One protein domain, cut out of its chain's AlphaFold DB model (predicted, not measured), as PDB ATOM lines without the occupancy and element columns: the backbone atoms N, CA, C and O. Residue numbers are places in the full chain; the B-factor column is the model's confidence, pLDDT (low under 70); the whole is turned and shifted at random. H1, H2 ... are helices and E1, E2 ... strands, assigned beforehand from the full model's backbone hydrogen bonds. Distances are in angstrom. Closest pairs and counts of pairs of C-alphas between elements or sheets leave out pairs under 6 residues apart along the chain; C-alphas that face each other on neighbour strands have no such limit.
ATOM      1  N   THR A  59     -34.021  52.143  44.461       72.50
ATOM      2  CA  THR A  59     -35.291  51.522  44.827       72.50
ATOM      3  C   THR A  59     -35.215  51.101  46.284       72.50
ATOM      4  O   THR A  59     -34.452  50.206  46.646       72.50
ATOM      5  N   ALA A  60     -36.010  51.748  47.135       58.25
ATOM      6  CA  ALA A  60     -36.162  51.348  48.526       58.25
ATOM      7  C   ALA A  60     -37.265  50.280  48.632       58.25
ATOM      8  O   ALA A  60     -38.427  50.546  48.333       58.25
ATOM      9  N   GLY A  61     -36.901  49.079  49.088       58.19
ATOM     10  CA  GLY A  61     -37.849  48.007  49.392       58.19
ATOM     11  C   GLY A  61     -38.077  47.001  48.257       58.19
ATOM     12  O   GLY A  61     -38.189  47.338  47.079       58.19
ATOM     13  N   GLY A  62     -38.136  45.729  48.645       59.53
ATOM     14  CA  GLY A  62     -38.299  44.563  47.781       59.53
ATOM     15  C   GLY A  62     -37.712  43.324  48.461       59.53
ATOM     16  O   GLY A  62     -36.800  43.451  49.269       59.53
ATOM     17  N   SER A  63     -38.250  42.138  48.161       64.19
ATOM     18  CA  SER A  63     -37.683  40.861  48.638       64.19
ATOM     19  C   SER A  63     -36.498  40.383  47.792       64.19
ATOM     20  O   SER A  63     -35.875  39.391  48.148       64.19
ATOM     21  N   ALA A  64     -36.232  41.047  46.663       74.75
ATOM     22  CA  ALA A  64     -35.167  40.690  45.736       74.75
ATOM     23  C   ALA A  64     -33.820  41.264  46.186       74.75
ATOM     24  O   ALA A  64     -33.759  42.368  46.740       74.75
ATOM     25  N   ASP A  65     -32.749  40.537  45.886       83.12
ATOM     26  CA  ASP A  65     -31.388  40.999  46.119       83.12
ATOM     27  C   ASP A  65     -31.090  42.265  45.294       83.12
ATOM     28  O   ASP A  65     -31.376  42.308  44.094       83.12
ATOM     29  N   PRO A  66     -30.525  43.329  45.889       86.25
ATOM     30  CA  PRO A  66     -30.209  44.535  45.139       86.25
ATOM     31  C   PRO A  66     -29.091  44.310  44.111       86.25
ATOM     32  O   PRO A  66     -28.062  43.691  44.367       86.25
ATOM     33  N   LEU A  67     -29.244  44.918  42.941       88.94
ATOM     34  CA  LEU A  67     -28.144  45.163  42.021       88.94
ATOM     35  C   LEU A  67     -27.503  46.501  42.404       88.94
ATOM     36  O   LEU A  67     -28.165  47.543  42.375       88.94
ATOM     37  N   LEU A  68     -26.224  46.487  42.778       91.25
ATOM     38  CA  LEU A  68     -25.462  47.724  42.918       91.25
ATOM     39  C   LEU A  68     -25.193  48.289  41.531       91.25
ATOM     40  O   LEU A  68     -24.770  47.553  40.642       91.25
ATOM     41  N   TRP A  69     -25.420  49.586  41.364       91.31
ATOM     42  CA  TRP A  69     -25.291  50.273  40.090       91.31
ATOM     43  C   TRP A  69     -24.558  51.599  40.269       91.31
ATOM     44  O   TRP A  69     -25.032  52.479  40.984       91.31
ATOM     45  N   SER A  70     -23.437  51.779  39.577       90.44
ATOM     46  CA  SER A  70     -22.739  53.064  39.487       90.44
ATOM     47  C   SER A  70     -22.581  53.457  38.023       90.44
ATOM     48  O   SER A  70     -22.084  52.682  37.206       90.44
ATOM     49  N   THR A  71     -23.020  54.670  37.687       89.94
ATOM     50  CA  THR A  71     -22.872  55.235  36.342       89.94
ATOM     51  C   THR A  71     -21.748  56.254  36.367       89.94
ATOM     52  O   THR A  71     -21.836  57.260  37.070       89.94
ATOM     53  N   ARG A  72     -20.702  56.009  35.585       88.56
ATOM     54  CA  ARG A  72     -19.520  56.856  35.475       88.56
ATOM     55  C   ARG A  72     -19.295  57.261  34.033       88.56
ATOM     56  O   ARG A  72     -19.660  56.561  33.091       88.56
ATOM     57  N   THR A  73     -18.675  58.417  33.874       89.31
ATOM     58  CA  THR A  73     -18.270  58.901  32.565       89.31
ATOM     59  C   THR A  73     -16.775  58.719  32.405       89.31
ATOM     60  O   THR A  73     -15.995  59.085  33.280       89.31
ATOM     61  N   ASP A  74     -16.406  58.164  31.268       89.88
ATOM     62  CA  ASP A  74     -15.052  58.063  30.779       89.88
ATOM     63  C   ASP A  74     -14.938  58.834  29.451       89.88
ATOM     64  O   ASP A  74     -15.949  59.156  28.826       89.88
ATOM     65  N   TYR A  75     -13.725  59.166  29.025       89.88
ATOM     66  CA  TYR A  75     -13.453  59.855  27.774       89.88
ATOM     67  C   TYR A  75     -12.320  59.178  27.013       89.88
ATOM     68  O   TYR A  75     -11.322  58.736  27.591       89.88
ATOM     69  N   PHE A  76     -12.452  59.157  25.691       91.00
ATOM     70  CA  PHE A  76     -11.383  58.779  24.782       91.00
ATOM     71  C   PHE A  76     -11.370  59.730  23.587       91.00
ATOM     72  O   PHE A  76     -12.335  59.805  22.840       91.00
ATOM     73  N   ARG A  77     -10.278  60.487  23.418       89.75
ATOM     74  CA  ARG A  77     -10.095  61.460  22.316       89.75
ATOM     75  C   ARG A  77     -11.236  62.485  22.160       89.75
ATOM     76  O   ARG A  77     -11.491  62.960  21.063       89.75
ATOM     77  N   GLY A  78     -11.876  62.858  23.268       87.25
ATOM     78  CA  GLY A  78     -13.005  63.794  23.282       87.25
ATOM     79  C   GLY A  78     -14.375  63.123  23.176       87.25
ATOM     80  O   GLY A  78     -15.370  63.767  23.496       87.25
ATOM     81  N   ASP A  79     -14.429  61.833  22.838       90.06
ATOM     82  CA  ASP A  79     -15.672  61.067  22.831       90.06
ATOM     83  C   ASP A  79     -15.993  60.554  24.235       90.06
ATOM     84  O   ASP A  79     -15.140  59.987  24.927       90.06
ATOM     85  N   GLN A  80     -17.240  60.758  24.655       91.75
ATOM     86  CA  GLN A  80     -17.737  60.294  25.941       91.75
ATOM     87  C   GLN A  80     -18.043  58.793  25.880       91.75
ATOM     88  O   GLN A  80     -18.841  58.345  25.058       91.75
ATOM     89  N   ILE A  81     -17.454  58.028  26.794       92.38
ATOM     90  CA  ILE A  81     -17.744  56.613  27.014       92.38
ATOM     91  C   ILE A  81     -18.528  56.487  28.315       92.38
ATOM     92  O   ILE A  81     -18.058  56.851  29.394       92.38
ATOM     93  N   LEU A  82     -19.738  55.950  28.228       91.44
ATOM     94  CA  LEU A  82     -20.553  55.678  29.396       91.44
ATOM     95  C   LEU A  82     -20.139  54.342  30.014       91.44
ATOM     96  O   LEU A  82     -20.334  53.281  29.419       91.44
ATOM     97  N   ARG A  83     -19.583  54.392  31.222       92.62
ATOM     98  CA  ARG A  83     -19.206  53.210  31.991       92.62
ATOM     99  C   ARG A  83     -20.240  52.959  33.073       92.62
ATOM    100  O   ARG A  83     -20.458  53.796  33.942       92.62
ATOM    101  N   ILE A  84     -20.857  51.790  33.035       92.25
ATOM    102  CA  ILE A  84     -21.801  51.347  34.050       92.25
ATOM    103  C   ILE A  84     -21.155  50.177  34.782       92.25
ATOM    104  O   ILE A  84     -20.914  49.134  34.181       92.25
ATOM    105  N   ASP A  85     -20.862  50.349  36.065       92.44
ATOM    106  CA  ASP A  85     -20.355  49.281  36.920       92.44
ATOM    107  C   ASP A  85     -21.525  48.685  37.711       92.44
ATOM    108  O   ASP A  85     -22.243  49.406  38.414       92.44
ATOM    109  N   VAL A  86     -21.723  47.371  37.585       93.19
ATOM    110  CA  VAL A  86     -22.789  46.637  38.270       93.19
ATOM    111  C   VAL A  86     -22.244  45.492  39.108       93.19
ATOM    112  O   VAL A  86     -21.268  44.842  38.738       93.19
ATOM    113  N   ALA A  87     -22.888  45.226  40.240       93.38
ATOM    114  CA  ALA A  87     -22.603  44.051  41.056       93.38
ATOM    115  C   ALA A  87     -23.897  43.487  41.635       93.38
ATOM    116  O   ALA A  87     -24.587  44.160  42.404       93.38
ATOM    117  N   ALA A  88     -24.235  42.256  41.255       90.81
ATOM    118  CA  ALA A  88     -25.356  41.533  41.843       90.81
ATOM    119  C   ALA A  88     -24.992  41.112  43.272       90.81
ATOM    120  O   ALA A  88     -23.932  40.519  43.479       90.81
ATOM    121  N   THR A  89     -25.846  41.404  44.258       86.94
ATOM    122  CA  THR A  89     -25.616  40.950  45.643       86.94
ATOM    123  C   THR A  89     -26.177  39.555  45.924       86.94
ATOM    124  O   THR A  89     -25.912  39.013  46.992       86.94
ATOM    125  N   GLY A  90     -26.924  38.970  44.984       85.50
ATOM    126  CA  GLY A  90     -27.495  37.630  45.097       85.50
ATOM    127  C   GLY A  90     -28.202  37.171  43.811       85.50
ATOM    128  O   GLY A  90     -28.181  37.899  42.811       85.50
ATOM    129  N   PRO A  91     -28.758  35.946  43.794       82.69
ATOM    130  CA  PRO A  91     -29.335  35.320  42.599       82.69
ATOM    131  C   PRO A  91     -30.608  36.006  42.092       82.69
ATOM    132  O   PRO A  91     -30.884  35.929  40.896       82.69
ATOM    133  N   ASP A  92     -31.341  36.705  42.962       83.12
ATOM    134  CA  ASP A  92     -32.596  37.378  42.605       83.12
ATOM    135  C   ASP A  92     -32.382  38.811  42.081       83.12
ATOM    136  O   ASP A  92     -33.338  39.570  41.907       83.12
ATOM    137  N   ALA A  93     -31.128  39.204  41.829       84.62
ATOM    138  CA  ALA A  93     -30.808  40.535  41.332       84.62
ATOM    139  C   ALA A  93     -31.402  40.788  39.933       84.62
ATOM    140  O   ALA A  93     -31.330  39.925  39.049       84.62
ATOM    141  N   PRO A  94     -31.961  41.987  39.682       86.56
ATOM    142  CA  PRO A  94     -32.577  42.295  38.399       86.56
ATOM    143  C   PRO A  94     -31.541  42.301  37.265       86.56
ATOM    144  O   PRO A  94     -30.382  42.675  37.444       86.56
ATOM    145  N   THR A  95     -31.966  41.909  36.063       87.62
ATOM    146  CA  THR A  95     -31.094  41.897  34.880       87.62
ATOM    147  C   THR A  95     -31.096  43.265  34.187       87.62
ATOM    148  O   THR A  95     -32.175  43.795  33.909       87.62
ATOM    149  N   PRO A  96     -29.920  43.845  33.868       87.19
ATOM    150  CA  PRO A  96     -29.842  45.079  33.090       87.19
ATOM    151  C   PRO A  96     -30.520  44.948  31.721       87.19
ATOM    152  O   PRO A  96     -30.416  43.925  31.045       87.19
ATOM    153  N   ILE A  97     -31.207  46.008  31.289       84.62
ATOM    154  CA  ILE A  97     -31.877  46.036  29.984       84.62
ATOM    155  C   ILE A  97     -30.837  45.844  28.870       84.62
ATOM    156  O   ILE A  97     -29.715  46.338  28.950       84.62
ATOM    157  N   GLY A  98     -31.217  45.133  27.806       84.94
ATOM    158  CA  GLY A  98     -30.376  44.957  26.618       84.94
ATOM    159  C   GLY A  98     -29.280  43.896  26.752       84.94
ATOM    160  O   GLY A  98     -28.549  43.690  25.786       84.94
ATOM    161  N   VAL A  99     -29.177  43.197  27.884       90.25
ATOM    162  CA  VAL A  99     -28.259  42.062  28.076       90.25
ATOM    163  C   VAL A  99     -29.008  40.852  28.650       90.25
ATOM    164  O   VAL A  99     -30.029  41.026  29.309       90.25
ATOM    165  N   PRO A 100     -28.541  39.614  28.399       88.94
ATOM    166  CA  PRO A 100     -29.250  38.409  28.839       88.94
ATOM    167  C   PRO A 100     -29.094  38.113  30.338       88.94
ATOM    168  O   PRO A 100     -29.903  37.384  30.899       88.94
ATOM    169  N   ARG A 101     -28.042  38.639  30.979       90.19
ATOM    170  CA  ARG A 101     -27.778  38.511  32.419       90.19
ATOM    171  C   ARG A 101     -26.884  39.646  32.902       90.19
ATOM    172  O   ARG A 101     -26.125  40.205  32.107       90.19
ATOM    173  N   ALA A 102     -26.902  39.921  34.204       88.88
ATOM    174  CA  ALA A 102     -25.897  40.782  34.816       88.88
ATOM    175  C   ALA A 102     -24.481  40.181  34.619       88.88
ATOM    176  O   ALA A 102     -24.300  38.967  34.803       88.88
ATOM    177  N   PRO A 103     -23.483  40.980  34.194       92.12
ATOM    178  CA  PRO A 103     -22.098  40.524  34.131       92.12
ATOM    179  C   PRO A 103     -21.551  40.271  35.542       92.12
ATOM    180  O   PRO A 103     -21.832  41.028  36.470       92.12
ATOM    181  N   GLY A 104     -20.775  39.198  35.699       91.00
ATOM    182  CA  GLY A 104     -20.043  38.904  36.928       91.00
ATOM    183  C   GLY A 104     -18.709  39.659  37.009       91.00
ATOM    184  O   GLY A 104     -18.334  40.362  36.068       91.00
ATOM    185  N   PRO A 105     -17.962  39.514  38.117       91.38
ATOM    186  CA  PRO A 105     -16.675  40.178  38.298       91.38
ATOM    187  C   PRO A 105     -15.694  39.871  37.159       91.38
ATOM    188  O   PRO A 105     -15.406  38.709  36.878       91.38
ATOM    189  N   GLY A 106     -15.169  40.917  36.515       89.56
ATOM    190  CA  GLY A 106     -14.232  40.767  35.396       89.56
ATOM    191  C   GLY A 106     -14.894  40.326  34.086       89.56
ATOM    192  O   GLY A 106     -14.208  39.903  33.161       89.56
ATOM    193  N   GLU A 107     -16.216  40.418  33.985       94.12
ATOM    194  CA  GLU A 107     -16.961  40.267  32.740       94.12
ATOM    195  C   GLU A 107     -17.525  41.625  32.309       94.12
ATOM    196  O   GLU A 107     -17.849  42.468  33.148       94.12
ATOM    197  N   PHE A 108     -17.674  41.854  31.005       94.56
ATOM    198  CA  PHE A 108     -18.314  43.070  30.514       94.56
ATOM    199  C   PHE A 108     -19.125  42.845  29.239       94.56
ATOM    200  O   PHE A 108     -18.850  41.945  28.447       94.56
ATOM    201  N   TYR A 109     -20.116  43.707  29.028       94.94
ATOM    202  CA  TYR A 109     -20.773  43.900  27.738       94.94
ATOM    203  C   TYR A 109     -20.405  45.273  27.190       94.94
ATOM    204  O   TYR A 109     -20.280  46.235  27.945       94.94
ATOM    205  N   ALA A 110     -20.275  45.385  25.874       95.00
ATOM    206  CA  ALA A 110     -19.997  46.658  25.218       95.00
ATOM    207  C   ALA A 110     -20.991  46.923  24.084       95.00
ATOM    208  O   ALA A 110     -21.504  45.999  23.445       95.00
ATOM    209  N   SER A 111     -21.286  48.195  23.834       95.31
ATOM    210  CA  SER A 111     -22.140  48.599  22.718       95.31
ATOM    211  C   SER A 111     -21.503  48.236  21.367       95.31
ATOM    212  O   SER A 111     -20.278  48.097  21.275       95.31
ATOM    213  N   PRO A 112     -22.296  48.106  20.283       95.25
ATOM    214  CA  PRO A 112     -21.753  47.839  18.952       95.25
ATOM    215  C   PRO A 112     -20.676  48.851  18.534       95.25
ATOM    216  O   PRO A 112     -19.650  48.462  17.980       95.25
ATOM    217  N   ALA A 113     -20.896  50.139  18.817       93.56
ATOM    218  CA  ALA A 113     -19.956  51.211  18.504       93.56
ATOM    219  C   ALA A 113     -18.667  51.108  19.334       93.56
ATOM    220  O   ALA A 113     -17.575  51.165  18.769       93.56
ATOM    221  N   LEU A 114     -18.775  50.858  20.645       92.62
ATOM    222  CA  LEU A 114     -17.595  50.716  21.496       92.62
ATOM    223  C   LEU A 114     -16.773  49.479  21.128       92.62
ATOM    224  O   LEU A 114     -15.554  49.555  21.087       92.62
ATOM    225  N   ARG A 115     -17.408  48.355  20.783       93.44
ATOM    226  CA  ARG A 115     -16.685  47.157  20.325       93.44
ATOM    227  C   ARG A 115     -15.901  47.403  19.042       93.44
ATOM    228  O   ARG A 115     -14.771  46.941  18.928       93.44
ATOM    229  N   LYS A 116     -16.476  48.144  18.088       93.00
ATOM    230  CA  LYS A 116     -15.757  48.559  16.872       93.00
ATOM    231  C   LYS A 116     -14.557  49.438  17.219       93.00
ATOM    232  O   LYS A 116     -13.478  49.230  16.670       93.00
ATOM    233  N   LEU A 117     -14.730  50.376  18.151       91.56
ATOM    234  CA  LEU A 117     -13.652  51.247  18.611       91.56
ATOM    235  C   LEU A 117     -12.535  50.443  19.295       91.56
ATOM    236  O   LEU A 117     -11.374  50.582  18.923       91.56
ATOM    237  N   LEU A 118     -12.887  49.539  20.212       91.12
ATOM    238  CA  LEU A 118     -11.953  48.642  20.901       91.12
ATOM    239  C   LEU A 118     -11.186  47.728  19.937       91.12
ATOM    240  O   LEU A 118     -10.026  47.433  20.184       91.12
ATOM    241  N   ALA A 119     -11.808  47.294  18.837       90.69
ATOM    242  CA  ALA A 119     -11.146  46.477  17.819       90.69
ATOM    243  C   ALA A 119     -10.206  47.280  16.901       90.69
ATOM    244  O   ALA A 119      -9.317  46.705  16.279       90.69
ATOM    245  N   THR A 120     -10.424  48.592  16.780       92.12
ATOM    246  CA  THR A 120      -9.659  49.468  15.874       92.12
ATOM    247  C   THR A 120      -8.468  50.116  16.578       92.12
ATOM    248  O   THR A 120      -7.442  50.392  15.959       92.12
ATOM    249  N   ILE A 121      -8.614  50.397  17.871       90.62
ATOM    250  CA  ILE A 121      -7.618  51.095  18.679       90.62
ATOM    251  C   ILE A 121      -6.696  50.074  19.361       90.62
ATOM    252  O   ILE A 121      -7.186  49.063  19.861       90.62
ATOM    253  N   PRO A 122      -5.374  50.330  19.417       87.88
ATOM    254  CA  PRO A 122      -4.440  49.494  20.163       87.88
ATOM    255  C   PRO A 122      -4.871  49.257  21.620       87.88
ATOM    256  O   PRO A 122      -5.427  50.150  22.270       87.88
ATOM    257  N   ALA A 123      -4.631  48.047  22.135       83.88
ATOM    258  CA  ALA A 123      -5.127  47.641  23.449       83.88
ATOM    259  C   ALA A 123      -4.596  48.533  24.586       83.88
ATOM    260  O   ALA A 123      -5.380  48.969  25.430       83.88
ATOM    261  N   ASP A 124      -3.324  48.922  24.504       85.88
ATOM    262  CA  ASP A 124      -2.632  49.831  25.424       85.88
ATOM    263  C   ASP A 124      -3.272  51.226  25.505       85.88
ATOM    264  O   ASP A 124      -3.123  51.929  26.504       85.88
ATOM    265  N   GLN A 125      -4.020  51.636  24.475       84.56
ATOM    266  CA  GLN A 125      -4.661  52.950  24.432       84.56
ATOM    267  C   GLN A 125      -6.094  52.955  24.970       84.56
ATOM    268  O   GLN A 125      -6.562  54.001  25.426       84.56
ATOM    269  N   LEU A 126      -6.819  51.834  24.888       86.25
ATOM    270  CA  LEU A 126      -8.236  51.805  25.262       86.25
ATOM    271  C   LEU A 126      -8.692  50.484  25.879       86.25
ATOM    272  O   LEU A 126      -9.351  50.513  26.916       86.25
ATOM    273  N   ALA A 127      -8.374  49.341  25.270       86.19
ATOM    274  CA  ALA A 127      -8.913  48.058  25.723       86.19
ATOM    275  C   ALA A 127      -8.394  47.640  27.109       86.19
ATOM    276  O   ALA A 127      -9.167  47.111  27.906       86.19
ATOM    277  N   ASP A 128      -7.147  47.979  27.448       86.75
ATOM    278  CA  ASP A 128      -6.523  47.680  28.746       86.75
ATOM    279  C   ASP A 128      -7.248  48.347  29.928       86.75
ATOM    280  O   ASP A 128      -7.120  47.927  31.079       86.75
ATOM    281  N   ARG A 129      -8.069  49.371  29.657       86.44
ATOM    282  CA  ARG A 129      -8.887  50.075  30.659       86.44
ATOM    283  C   ARG A 129     -10.107  49.270  31.110       86.44
ATOM    284  O   ARG A 129     -10.673  49.563  32.169       86.44
ATOM    285  N   TYR A 130     -10.512  48.278  30.319       85.94
ATOM    286  CA  TYR A 130     -11.646  47.395  30.585       85.94
ATOM    287  C   TYR A 130     -11.160  45.941  30.686       85.94
ATOM    288  O   TYR A 130     -11.501  45.112  29.839       85.94
ATOM    289  N   PRO A 131     -10.345  45.611  31.708       76.75
ATOM    290  CA  PRO A 131      -9.829  44.262  31.870       76.75
ATOM    291  C   PRO A 131     -10.987  43.307  32.162       76.75
ATOM    292  O   PRO A 131     -11.740  43.499  33.120       76.75
ATOM    293  N   GLY A 132     -11.139  42.275  31.336       85.44
ATOM    294  CA  GLY A 132     -12.180  41.278  31.536       85.44
ATOM    295  C   GLY A 132     -12.559  40.495  30.288       85.44
ATOM    296  O   GLY A 132     -11.989  40.663  29.210       85.44
ATOM    297  N   ARG A 133     -13.547  39.618  30.450       91.25
ATOM    298  CA  ARG A 133     -14.134  38.821  29.375       91.25
ATOM    299  C   ARG A 133     -15.315  39.562  28.747       91.25
ATOM    300  O   ARG A 133     -16.313  39.809  29.419       91.25
ATOM    301  N   ASP A 134     -15.224  39.829  27.446       92.19
ATOM    302  CA  ASP A 134     -16.351  40.308  26.638       92.19
ATOM    303  C   ASP A 134     -17.418  39.201  26.524       92.19
ATOM    304  O   ASP A 134     -17.160  38.116  25.994       92.19
ATOM    305  N   LEU A 135     -18.613  39.464  27.055       92.56
ATOM    306  CA  LEU A 135     -19.757  38.551  27.028       92.56
ATOM    307  C   LEU A 135     -20.670  38.741  25.819       92.56
ATOM    308  O   LEU A 135     -21.537  37.900  25.571       92.56
ATOM    309  N   GLY A 136     -20.524  39.836  25.079       92.44
ATOM    310  CA  GLY A 136     -21.410  40.138  23.972       92.44
ATOM    311  C   GLY A 136     -21.712  41.617  23.800       92.44
ATOM    312  O   GLY A 136     -21.044  42.518  24.308       92.44
ATOM    313  N   VAL A 137     -22.731  41.857  22.988       94.50
ATOM    314  CA  VAL A 137     -23.151  43.191  22.578       94.50
ATOM    315  C   VAL A 137     -24.294  43.654  23.471       94.50
ATOM    316  O   VAL A 137     -25.229  42.894  23.715       94.50
ATOM    317  N   VAL A 138     -24.251  44.910  23.913       92.75
ATOM    318  CA  VAL A 138     -25.415  45.551  24.538       92.75
ATOM    319  C   VAL A 138     -26.469  45.827  23.468       92.75
ATOM    320  O   VAL A 138     -26.206  46.510  22.477       92.75
ATOM    321  N   GLY A 139     -27.664  45.276  23.659       88.62
ATOM    322  CA  GLY A 139     -28.779  45.402  22.730       88.62
ATOM    323  C   GLY A 139     -29.309  46.837  22.601       88.62
ATOM    324  O   GLY A 139     -29.174  47.647  23.521       88.62
ATOM    325  N   PRO A 140     -29.993  47.157  21.488       86.44
ATOM    326  CA  PRO A 140     -30.436  48.518  21.172       86.44
ATOM    327  C   PRO A 140     -31.439  49.094  22.180       86.44
ATOM    328  O   PRO A 140     -31.549  50.309  22.300       86.44
ATOM    329  N   ALA A 141     -32.144  48.245  22.934       80.88
ATOM    330  CA  ALA A 141     -33.075  48.675  23.979       80.88
ATOM    331  C   ALA A 141     -32.397  49.473  25.113       80.88
ATOM    332  O   ALA A 141     -33.061  50.264  25.776       80.88
ATOM    333  N   ALA A 142     -31.089  49.289  25.319       80.62
ATOM    334  CA  ALA A 142     -30.307  49.982  26.343       80.62
ATOM    335  C   ALA A 142     -29.415  51.104  25.789       80.62
ATOM    336  O   ALA A 142     -28.609  51.664  26.526       80.62
ATOM    337  N   LEU A 143     -29.534  51.439  24.499       85.31
ATOM    338  CA  LEU A 143     -28.701  52.445  23.840       85.31
ATOM    339  C   LEU A 143     -29.539  53.659  23.430       85.31
ATOM    340  O   LEU A 143     -30.581  53.526  22.792       85.31
ATOM    341  N   THR A 144     -29.061  54.858  23.761       80.44
ATOM    342  CA  THR A 144     -29.679  56.133  23.356       80.44
ATOM    343  C   THR A 144     -29.550  56.397  21.855       80.44
ATOM    344  O   THR A 144     -30.414  57.058  21.278       80.44
ATOM    345  N   SER A 145     -28.506  55.863  21.217       84.12
ATOM    346  CA  SER A 145     -28.244  55.939  19.778       84.12
ATOM    347  C   SER A 145     -27.385  54.748  19.310       84.12
ATOM    348  O   SER A 145     -26.752  54.092  20.141       84.12
ATOM    349  N   PRO A 146     -27.320  54.456  17.998       88.00
ATOM    350  CA  PRO A 146     -26.439  53.413  17.460       88.00
ATOM    351  C   PRO A 146     -24.944  53.653  17.730       88.00
ATOM    352  O   PRO A 146     -24.189  52.688  17.853       88.00
ATOM    353  N   ASP A 147     -24.545  54.921  17.855       89.88
ATOM    354  CA  ASP A 147     -23.155  55.351  18.048       89.88
ATOM    355  C   ASP A 147     -22.779  55.522  19.528       89.88
ATOM    356  O   ASP A 147     -21.648  55.875  19.854       89.88
ATOM    357  N   THR A 148     -23.709  55.245  20.449       90.38
ATOM    358  CA  THR A 148     -23.465  55.356  21.890       90.38
ATOM    359  C   THR A 148     -22.309  54.443  22.298       90.38
ATOM    360  O   THR A 148     -22.395  53.219  22.166       90.38
ATOM    361  N   LEU A 149     -21.242  55.021  22.851       92.69
ATOM    362  CA  LEU A 149     -20.129  54.283  23.441       92.69
ATOM    363  C   LEU A 149     -20.492  53.914  24.882       92.69
ATOM    364  O   LEU A 149     -20.503  54.771  25.762       92.69
ATOM    365  N   LEU A 150     -20.833  52.647  25.121       93.44
ATOM    366  CA  LEU A 150     -21.259  52.165  26.434       93.44
ATOM    367  C   LEU A 150     -20.558  50.857  26.776       93.44
ATOM    368  O   LEU A 150     -20.500  49.950  25.944       93.44
ATOM    369  N   VAL A 151     -20.087  50.753  28.017       93.75
ATOM    370  CA  VAL A 151     -19.582  49.516  28.615       93.75
ATOM    371  C   VAL A 151     -20.306  49.235  29.928       93.75
ATOM    372  O   VAL A 151     -20.411  50.105  30.791       93.75
ATOM    373  N   LEU A 152     -20.807  48.013  30.070       93.69
ATOM    374  CA  LEU A 152     -21.413  47.488  31.287       93.69
ATOM    375  C   LEU A 152     -20.440  46.483  31.904       93.69
ATOM    376  O   LEU A 152     -20.268  45.394  31.362       93.69
ATOM    377  N   VAL A 153     -19.796  46.855  33.006       93.94
ATOM    378  CA  VAL A 153     -18.739  46.084  33.671       93.94
ATOM    379  C   VAL A 153     -19.289  45.442  34.937       93.94
ATOM    380  O   VAL A 153     -19.886  46.120  35.770       93.94
ATOM    381  N   GLY A 154     -19.068  44.141  35.098       93.00
ATOM    382  CA  GLY A 154     -19.370  43.429  36.333       93.00
ATOM    383  C   GLY A 154     -18.217  43.525  37.334       93.00
ATOM    384  O   GLY A 154     -17.053  43.293  36.993       93.00
ATOM    385  N   GLY A 155     -18.538  43.862  38.580       91.75
ATOM    386  CA  GLY A 155     -17.600  43.919  39.703       91.75
ATOM    387  C   GLY A 155     -18.103  43.133  40.911       91.75
ATOM    388  O   GLY A 155     -19.205  42.583  40.894       91.75
ATOM    389  N   THR A 156     -17.305  43.076  41.979       91.94
ATOM    390  CA  THR A 156     -17.797  42.538  43.259       91.94
ATOM    391  C   THR A 156     -18.643  43.583  43.999       91.94
ATOM    392  O   THR A 156     -18.432  44.789  43.804       91.94
ATOM    393  N   PRO A 157     -19.576  43.171  44.876       89.31
ATOM    394  CA  PRO A 157     -20.362  44.106  45.677       89.31
ATOM    395  C   PRO A 157     -19.513  45.085  46.498       89.31
ATOM    396  O   PRO A 157     -19.865  46.254  46.628       89.31
ATOM    397  N   GLU A 158     -18.356  44.652  46.998       89.06
ATOM    398  CA  GLU A 158     -17.430  45.488  47.772       89.06
ATOM    399  C   GLU A 158     -16.700  46.508  46.895       89.06
ATOM    400  O   GLU A 158     -16.379  47.601  47.363       89.06
ATOM    401  N   GLN A 159     -16.406  46.155  45.641       89.88
ATOM    402  CA  GLN A 159     -15.766  47.051  44.679       89.88
ATOM    403  C   GLN A 159     -16.747  48.117  44.206       89.88
ATOM    404  O   GLN A 159     -16.451  49.305  44.302       89.88
ATOM    405  N   VAL A 160     -17.920  47.690  43.726       88.06
ATOM    406  CA  VAL A 160     -18.941  48.608  43.216       88.06
ATOM    407  C   VAL A 160     -19.496  49.451  44.353       88.06
ATOM    408  O   VAL A 160     -19.622  50.650  44.179       88.06
ATOM    409  N   GLY A 161     -19.718  48.883  45.541       87.38
ATOM    410  CA  GLY A 161     -20.229  49.604  46.711       87.38
ATOM    411  C   GLY A 161     -19.327  50.718  47.251       87.38
ATOM    412  O   GLY A 161     -19.804  51.551  48.017       87.38
ATOM    413  N   LYS A 162     -18.047  50.759  46.858       89.94
ATOM    414  CA  LYS A 162     -17.103  51.838  47.202       89.94
ATOM    415  C   LYS A 162     -17.034  52.947  46.153       89.94
ATOM    416  O   LYS A 162     -16.311  53.917  46.360       89.94
ATOM    417  N   LEU A 163     -17.710  52.782  45.018       87.75
ATOM    418  CA  LEU A 163     -17.738  53.798  43.974       87.75
ATOM    419  C   LEU A 163     -18.606  54.986  44.400       87.75
ATOM    420  O   LEU A 163     -19.475  54.883  45.265       87.75
ATOM    421  N   ASP A 164     -18.390  56.120  43.745       81.38
ATOM    422  CA  ASP A 164     -19.247  57.284  43.926       81.38
ATOM    423  C   ASP A 164     -20.631  57.039  43.308       81.38
ATOM    424  O   ASP A 164     -20.775  56.336  42.300       81.38
ATOM    425  N   GLN A 165     -21.658  57.659  43.902       80.75
ATOM    426  CA  GLN A 165     -23.036  57.664  43.385       80.75
ATOM    427  C   GLN A 165     -23.613  56.256  43.138       80.75
ATOM    428  O   GLN A 165     -24.389  56.053  42.199       80.75
ATOM    429  N   VAL A 166     -23.221  55.281  43.964       85.75
ATOM    430  CA  VAL A 166     -23.751  53.913  43.912       85.75
ATOM    431  C   VAL A 166     -25.202  53.919  44.325       85.75
ATOM    432  O   VAL A 166     -25.559  54.491  45.349       85.75
ATOM    433  N   ARG A 167     -26.017  53.234  43.533       86.94
ATOM    434  CA  ARG A 167     -27.445  53.087  43.757       86.94
ATOM    435  C   ARG A 167     -27.786  51.621  43.935       86.94
ATOM    436  O   ARG A 167     -27.269  50.765  43.216       86.94
ATOM    437  N   LYS A 168     -28.651  51.330  44.903       87.12
ATOM    438  CA  LYS A 168     -29.223  49.993  45.099       87.12
ATOM    439  C   LYS A 168     -30.512  49.887  44.297       87.12
ATOM    440  O   LYS A 168     -31.462  50.630  44.543       87.12
ATOM    441  N   VAL A 169     -30.534  48.972  43.337       84.75
ATOM    442  CA  VAL A 169     -31.647  48.826  42.400       84.75
ATOM    443  C   VAL A 169     -32.217  47.421  42.516       84.75
ATOM    444  O   VAL A 169     -31.515  46.443  42.286       84.75
ATOM    445  N   THR A 170     -33.493  47.309  42.875       83.31
ATOM    446  CA  THR A 170     -34.209  46.022  42.952       83.31
ATOM    447  C   THR A 170     -35.168  45.820  41.776       83.31
ATOM    448  O   THR A 170     -35.654  44.712  41.573       83.31
ATOM    449  N   ARG A 171     -35.433  46.872  40.985       76.00
ATOM    450  CA  ARG A 171     -36.268  46.856  39.774       76.00
ATOM    451  C   ARG A 171     -35.693  47.806  38.728       76.00
ATOM    452  O   ARG A 171     -35.303  48.919  39.062       76.00
ATOM    453  N   LEU A 172     -35.654  47.380  37.469       73.38
ATOM    454  CA  LEU A 172     -35.105  48.160  36.340       73.38
ATOM    455  C   LEU A 172     -36.166  48.495  35.278       73.38
ATOM    456  O   LEU A 172     -35.900  49.213  34.319       73.38
ATOM    457  N   ASP A 173     -37.375  47.994  35.489       62.47
ATOM    458  CA  ASP A 173     -38.502  47.900  34.570       62.47
ATOM    459  C   ASP A 173     -39.446  49.122  34.617       62.47
ATOM    460  O   ASP A 173     -40.110  49.401  33.623       62.47
ATOM    461  N   ASP A 174     -39.441  49.916  35.699       59.50
ATOM    462  CA  ASP A 174     -40.200  51.188  35.828       59.50
ATOM    463  C   ASP A 174     -39.277  52.380  36.118       59.50
ATOM    464  O   ASP A 174     -39.565  53.289  36.901       59.50
ATOM    465  N   ASN A 175     -38.090  52.342  35.530       60.91
ATOM    466  CA  ASN A 175     -37.069  53.323  35.805       60.91
ATOM    467  C   ASN A 175     -37.372  54.620  35.038       60.91
ATOM    468  O   ASN A 175     -37.079  54.748  33.849       60.91
TER     469      ASN A 175
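This is residues 59 to 175 of the 246 residues of the protein "ABC transporter permease" of Micromonospora aurantiaca (UniProt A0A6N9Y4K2). One strongly twisted mixed sheet of six strands runs through the domain, its long hairpin E1 and E2 beside four shorter strands, with one short helix on each face: H1 beside the strands, H2 over E2. Long loops join several of these parts: residues 89 to 106, 121 to 132 and 138 to 149 hold no named element. The printed part has 117 residues, with two named helices and six named strands in the order E1, E2, E3, H1, E4, E5, H2, E6; the sheet runs E4, E3, E5, E2, E1, E6. The class is mixed, helices and strands, though named elements hold 50 of the 117 residues, under half. The whole is compact, with a radius of gyration of the C-alphas of 14.0 A, and elongated in outline, spanning 44 by 27 by 23 A.

E1, residues 67 to 76, is 27.6 A long and begins at C-alpha 67 (-28.144, 45.163, 42.021). E2, residues 79 to 88, is 28.9 A long. E5 is residues 150 to 154, 13.3 A; E3 is residues 107 to 110, 10.3 A; E4 is residues 133 to 137, 12.1 A. E6, residues 167 to 169, 6.1 A, ends at C-alpha 169 (-31.647, 48.826, 42.400). H1, residues 112 to 120, is 12.6 A long, from C-alpha 112 (-21.753, 47.839, 18.952); H2, residues 157 to 160, is 5.3 A.

E1 and E2 form an antiparallel hairpin, with N 72 and O 83 2.8 A apart, within hydrogen-bond range. E6, an edge strand, is antiparallel to E1, with N 69 and O 167 at 2.9 A. E5 is parallel to E2, with N 153 and O 84 at 2.8 A. E3 is antiparallel to E5, with N 109 and O 152 at 2.9 A. E4, the other edge strand, is parallel to E3, with N 135 and O 108 at 2.9 A. E3, H1, E4 form a strand-helix-strand unit, two parallel neighbour strands with a helix between them in the chain, and its crossover is right-handed. E5, H2, E6 form a split one, with E2 and E1 between its strands in the sheet, also right-handed. H1 is on the sheet at a height of 6.5 A, over none of its strands, but only just: 2 of its C-alphas fall on E5. The closest C-alphas of H1 and E4 are those of Pro 112 and Val 137, 6.1 A apart. H2 is on the opposite face, over E2, at a height of 7.8 A; the C-alphas of Ala 87 and Pro 157, the closest of E2 and H2, are 5.1 A apart. Every O i to N i+4 pair in H1 is within hydrogen-bond range; H2 is too short for such a pair, and its one O i to N i+3 pair is not within range.

The C-alphas farthest apart, of Ser 63 and Pro 122, are 44.6 A apart. The printed part has no cut. The links E2 to E3, H1 to E4 and E4 to E5 are long. The mean pLDDT of the printed part is 86.9; residues 60 to 63 and 173 to 175 are under 70.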